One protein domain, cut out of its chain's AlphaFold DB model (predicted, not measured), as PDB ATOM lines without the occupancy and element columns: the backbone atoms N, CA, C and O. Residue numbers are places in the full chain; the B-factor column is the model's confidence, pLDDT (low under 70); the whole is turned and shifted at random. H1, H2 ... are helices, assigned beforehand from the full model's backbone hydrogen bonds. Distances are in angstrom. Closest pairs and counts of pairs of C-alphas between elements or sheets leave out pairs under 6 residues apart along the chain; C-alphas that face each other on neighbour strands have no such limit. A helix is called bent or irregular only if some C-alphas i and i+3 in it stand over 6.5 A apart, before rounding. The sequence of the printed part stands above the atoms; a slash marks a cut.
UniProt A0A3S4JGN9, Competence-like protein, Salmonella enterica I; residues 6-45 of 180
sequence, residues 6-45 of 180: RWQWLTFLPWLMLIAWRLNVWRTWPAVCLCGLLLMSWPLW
ATOM      1  N   ARG A   6     -55.019  37.695 -34.087       67.62
ATOM      2  CA  ARG A   6     -54.327  37.056 -35.211       67.62
ATOM      3  C   ARG A   6     -54.743  37.552 -36.591       67.62
ATOM      4  O   ARG A   6     -54.052  37.197 -37.530       67.62
ATOM      5  N   TRP A   7     -55.818  38.316 -36.751       72.88
ATOM      6  CA  TRP A   7     -56.259  38.834 -38.053       72.88
ATOM      7  C   TRP A   7     -56.019  40.336 -38.218       72.88
ATOM      8  O   TRP A   7     -56.110  40.851 -39.329       72.88
ATOM      9  N   GLN A   8     -55.641  41.041 -37.148       76.94
ATOM     10  CA  GLN A   8     -55.417  42.490 -37.184       76.94
ATOM     11  C   GLN A   8     -54.281  42.882 -38.136       76.94
ATOM     12  O   GLN A   8     -54.359  43.923 -38.783       76.94
ATOM     13  N   TRP A   9     -53.265  42.032 -38.304       76.81
ATOM     14  CA  TRP A   9     -52.155  42.306 -39.221       76.81
ATOM     15  C   TRP A   9     -52.560  42.265 -40.704       76.81
ATOM     16  O   TRP A   9     -51.868  42.865 -41.527       76.81
ATOM     17  N   LEU A  10     -53.697  41.639 -41.056       81.00
ATOM     18  CA  LEU A  10     -54.220  41.668 -42.428       81.00
ATOM     19  C   LEU A  10     -54.559  43.094 -42.882       81.00
ATOM     20  O   LEU A  10     -54.556  43.371 -44.077       81.00
ATOM     21  N   THR A  11     -54.800  44.019 -41.953       85.56
ATOM     22  CA  THR A  11     -55.044  45.430 -42.290       85.56
ATOM     23  C   THR A  11     -53.825  46.110 -42.925       85.56
ATOM     24  O   THR A  11     -53.983  47.080 -43.666       85.56
ATOM     25  N   PHE A  12     -52.614  45.576 -42.721       85.38
ATOM     26  CA  PHE A  12     -51.376  46.105 -43.306       85.38
ATOM     27  C   PHE A  12     -51.031  45.511 -44.684       85.38
ATOM     28  O   PHE A  12     -50.151  46.037 -45.368       85.38
ATOM     29  N   LEU A  13     -51.727  44.457 -45.132       85.38
ATOM     30  CA  LEU A  13     -51.493  43.803 -46.430       85.38
ATOM     31  C   LEU A  13     -51.528  44.757 -47.641       85.38
ATOM     32  O   LEU A  13     -50.605  44.686 -48.457       85.38
ATOM     33  N   PRO A  14     -52.519  45.663 -47.779       89.50
ATOM     34  CA  PRO A  14     -52.607  46.546 -48.945       89.50
ATOM     35  C   PRO A  14     -51.411  47.498 -49.041       89.50
ATOM     36  O   PRO A  14     -50.881  47.746 -50.124       89.50
ATOM     37  N   TRP A  15     -50.945  47.990 -47.892       87.62
ATOM     38  CA  TRP A  15     -49.809  48.904 -47.796       87.62
ATOM     39  C   TRP A  15     -48.492  48.209 -48.154       87.62
ATOM     40  O   TRP A  15     -47.696  48.755 -48.919       87.62
ATOM     41  N   LEU A  16     -48.288  46.975 -47.682       83.81
ATOM     42  CA  LEU A  16     -47.116  46.167 -48.032       83.81
ATOM     43  C   LEU A  16     -47.090  45.804 -49.526       83.81
ATOM     44  O   LEU A  16     -46.032  45.885 -50.154       83.81
ATOM     45  N   MET A  17     -48.243  45.471 -50.117       82.75
ATOM     46  CA  MET A  17     -48.359  45.199 -51.557       82.75
ATOM     47  C   MET A  17     -48.031  46.429 -52.412       82.75
ATOM     48  O   MET A  17     -47.302  46.313 -53.398       82.75
ATOM     49  N   LEU A  18     -48.509  47.616 -52.019       86.50
ATOM     50  CA  LEU A  18     -48.211  48.870 -52.721       86.50
ATOM     51  C   LEU A  18     -46.716  49.215 -52.691       86.50
ATOM     52  O   LEU A  18     -46.166  49.620 -53.718       86.50
ATOM     53  N   ILE A  19     -46.050  49.021 -51.547       83.44
ATOM     54  CA  ILE A  19     -44.601  49.238 -51.402       83.44
ATOM     55  C   ILE A  19     -43.817  48.239 -52.266       83.44
ATOM     56  O   ILE A  19     -42.912  48.643 -53.001       83.44
ATOM     57  N   ALA A  20     -44.190  46.955 -52.241       79.19
ATOM     58  CA  ALA A  20     -43.545  45.917 -53.046       79.19
ATOM     59  C   ALA A  20     -43.692  46.164 -54.560       79.19
ATOM     60  O   ALA A  20     -42.715  45.981 -55.295       79.19
ATOM     61  N   TRP A  21     -44.864  46.635 -55.020       80.88
ATOM     62  CA  TRP A  21     -45.095  47.021 -56.422       80.88
ATOM     63  C   TRP A  21     -44.259  48.240 -56.816       80.88
ATOM     64  O   TRP A  21     -43.534  48.188 -57.811       80.88
ATOM     65  N   ARG A  22     -44.281  49.311 -56.008       84.50
ATOM     66  CA  ARG A  22     -43.524  50.551 -56.269       84.50
ATOM     67  C   ARG A  22     -42.014  50.337 -56.347       84.50
ATOM     68  O   ARG A  22     -41.358  51.003 -57.142       84.50
ATOM     69  N   LEU A  23     -41.476  49.432 -55.534       80.69
ATOM     70  CA  LEU A  23     -40.043  49.131 -55.467       80.69
ATOM     71  C   LEU A  23     -39.623  47.961 -56.377       80.69
ATOM     72  O   LEU A  23     -38.454  47.582 -56.394       80.69
ATOM     73  N   ASN A  24     -40.557  47.391 -57.149       78.25
ATOM     74  CA  ASN A  24     -40.324  46.285 -58.084       78.25
ATOM     75  C   ASN A  24     -39.674  45.036 -57.441       78.25
ATOM     76  O   ASN A  24     -38.996  44.250 -58.110       78.25
ATOM     77  N   VAL A  25     -39.897  44.851 -56.134       69.00
ATOM     78  CA  VAL A  25     -39.196  43.882 -55.266       69.00
ATOM     79  C   VAL A  25     -39.388  42.444 -55.744       69.00
ATOM     80  O   VAL A  25     -38.473  41.631 -55.663       69.00
ATOM     81  N   TRP A  26     -40.535  42.135 -56.340       65.75
ATOM     82  CA  TRP A  26     -40.834  40.824 -56.925       65.75
ATOM     83  C   TRP A  26     -39.924  40.390 -58.072       65.75
ATOM     84  O   TRP A  26     -39.816  39.198 -58.343       65.75
ATOM     85  N   ARG A  27     -39.277  41.335 -58.759       68.25
ATOM     86  CA  ARG A  27     -38.454  41.066 -59.943       68.25
ATOM     87  C   ARG A  27     -36.974  41.050 -59.589       68.25
ATOM     88  O   ARG A  27     -36.195  40.377 -60.251       68.25
ATOM     89  N   THR A  28     -36.601  41.784 -58.546       71.62
ATOM     90  CA  THR A  28     -35.219  41.944 -58.097       71.62
ATOM     91  C   THR A  28     -34.881  41.012 -56.924       71.62
ATOM     92  O   THR A  28     -33.741  40.577 -56.822       71.62
ATOM     93  N   TRP A  29     -35.847  40.678 -56.056       77.81
ATOM     94  CA  TRP A  29     -35.652  39.882 -54.831       77.81
ATOM     95  C   TRP A  29     -36.787  38.846 -54.631       77.81
ATOM     96  O   TRP A  29     -37.476  38.860 -53.606       77.81
ATOM     97  N   PRO A  30     -37.001  37.900 -55.569       77.50
ATOM     98  CA  PRO A  30     -38.111  36.939 -55.505       77.50
ATOM     99  C   PRO A  30     -38.073  36.039 -54.256       77.50
ATOM    100  O   PRO A  30     -39.121  35.669 -53.725       77.50
ATOM    101  N   ALA A  31     -36.880  35.745 -53.729       81.44
ATOM    102  CA  ALA A  31     -36.712  34.998 -52.482       81.44
ATOM    103  C   ALA A  31     -37.304  35.733 -51.261       81.44
ATOM    104  O   ALA A  31     -37.862  35.090 -50.372       81.44
ATOM    105  N   VAL A  32     -37.251  37.073 -51.235       81.69
ATOM    106  CA  VAL A  32     -37.857  37.887 -50.166       81.69
ATOM    107  C   VAL A  32     -39.375  37.840 -50.247       81.69
ATOM    108  O   VAL A  32     -40.031  37.691 -49.219       81.69
ATOM    109  N   CYS A  33     -39.945  37.888 -51.454       78.19
ATOM    110  CA  CYS A  33     -41.384  37.716 -51.641       78.19
ATOM    111  C   CYS A  33     -41.854  36.339 -51.151       78.19
ATOM    112  O   CYS A  33     -42.851  36.269 -50.437       78.19
ATOM    113  N   LEU A  34     -41.118  35.265 -51.464       83.50
ATOM    114  CA  LEU A  34     -41.443  33.911 -51.007       83.50
ATOM    115  C   LEU A  34     -41.363  33.784 -49.475       83.50
ATOM    116  O   LEU A  34     -42.288  33.265 -48.853       83.50
ATOM    117  N   CYS A  35     -40.295  34.306 -48.858       85.06
ATOM    118  CA  CYS A  35     -40.140  34.307 -47.400       85.06
ATOM    119  C   CYS A  35     -41.229  35.141 -46.710       85.06
ATOM    120  O   CYS A  35     -41.773  34.719 -45.692       85.06
ATOM    121  N   GLY A  36     -41.587  36.296 -47.281       82.50
ATOM    122  CA  GLY A  36     -42.682  37.134 -46.797       82.50
ATOM    123  C   GLY A  36     -44.031  36.417 -46.854       82.50
ATOM    124  O   GLY A  36     -44.779  36.453 -45.881       82.50
ATOM    125  N   LEU A  37     -44.313  35.698 -47.944       83.75
ATOM    126  CA  LEU A  37     -45.539  34.907 -48.101       83.75
ATOM    127  C   LEU A  37     -45.599  33.743 -47.098       83.75
ATOM    128  O   LEU A  37     -46.635  33.517 -46.475       83.75
ATOM    129  N   LEU A  38     -44.476  33.049 -46.889       86.06
ATOM    130  CA  LEU A  38     -44.351  31.993 -45.880       86.06
ATOM    131  C   LEU A  38     -44.569  32.535 -44.459       86.06
ATOM    132  O   LEU A  38     -45.354  31.959 -43.704       86.06
ATOM    133  N   LEU A  39     -43.956  33.669 -44.109       83.94
ATOM    134  CA  LEU A  39     -44.147  34.331 -42.813       83.94
ATOM    135  C   LEU A  39     -45.590  34.815 -42.619       83.94
ATOM    136  O   LEU A  39     -46.147  34.652 -41.536       83.94
ATOM    137  N   MET A  40     -46.223  35.348 -43.666       78.38
ATOM    138  CA  MET A  40     -47.640  35.728 -43.642       78.38
ATOM    139  C   MET A  40     -48.570  34.525 -43.527       78.38
ATOM    140  O   MET A  40     -49.664  34.653 -42.985       78.38
ATOM    141  N   SER A  41     -48.152  33.349 -43.997       83.69
ATOM    142  CA  SER A  41     -48.937  32.136 -43.807       83.69
ATOM    143  C   SER A  41     -48.902  31.653 -42.355       83.69
ATOM    144  O   SER A  41     -49.883  31.069 -41.924       83.69
ATOM    145  N   TRP A  42     -47.868  31.965 -41.560       79.50
ATOM    146  CA  TRP A  42     -47.672  31.486 -40.177       79.50
ATOM    147  C   TRP A  42     -48.920  31.523 -39.262       79.50
ATOM    148  O   TRP A  42     -49.171  30.556 -38.536       79.50
ATOM    149  N   PRO A  43     -49.760  32.577 -39.268       75.94
ATOM    150  CA  PRO A  43     -50.977  32.645 -38.462       75.94
ATOM    151  C   PRO A  43     -52.097  31.724 -38.947       75.94
ATOM    152  O   PRO A  43     -53.089  31.612 -38.248       75.94
ATOM    153  N   LEU A  44     -51.982  31.055 -40.089       75.94
ATOM    154  CA  LEU A  44     -52.900  29.984 -40.495       75.94
ATOM    155  C   LEU A  44     -52.508  28.637 -39.865       75.94
ATOM    156  O   LEU A  44     -53.334  27.738 -39.771       75.94
ATOM    157  N   TRP A  45     -51.263  28.516 -39.396       72.50
ATOM    158  CA  TRP A  45     -50.670  27.255 -38.947       72.50
ATOM    159  C   TRP A  45     -50.647  27.146 -37.428       72.50
ATOM    160  O   TRP A  45     -50.485  26.046 -36.903       72.50
TER     161      TRP A  45
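This is residues 6 to 45 of the 180 residues of the protein "Competence-like protein" of Salmonella enterica I (UniProt A0A3S4JGN9). The longest helix, H1, and H3 run side by side in opposite ways as the two arms of a flat U, with a gap between them and short H2 across one end. The printed part has 40 residues, with three named helices in the order H1, H2, H3 that hold 37 of them and no named strand; its class is all helix. The whole is only just loose, close to compact, with a radius of gyration of the C-alphas of 10.9 A, and spans 30 by 19 by 6 A.

Find C-alpha 6 at (-54.327, 37.056, -35.211); from there H1, residues 6 to 22, runs 27.2 A. It is irregular, C-alphas 11 and 14 being 7.2 A apart, with a kink of 38 degrees near residue 13. H2 is residues 25 to 28. H3, residues 30 to 45, runs 22.9 A to C-alpha 45 at (-50.670, 27.255, -38.947); it is only just irregular, C-alphas 40 and 43 being 6.9 A apart.

H1 and H3 are close but not clearly touching, at a shallow tilt of 13 degrees, opposite ways; their closest C-alphas, of Arg 6 and Pro 43, are 6.4 A apart. H1 and H2 are close but not clearly touching, the closest C-alphas, of Ala 20 and Trp 26, 7.0 A apart. H3, with residues 32 to 33 alone, touches H2 only at the corner; the closest C-alphas, of Trp 26 and Cys 33, are 6.2 A apart. O i to N i+4 pairs are within hydrogen-bond range in 7 of 13 cases in H1 and 9 of 12 in H3; H2 is too short for such a pair.

The farthest C-alphas, of Arg 6 and Thr 28, are 30.2 A apart. The printed part has no cut, and both links are tight. Look for pLDDT under 70 at residue 6 and residues 25 to 27.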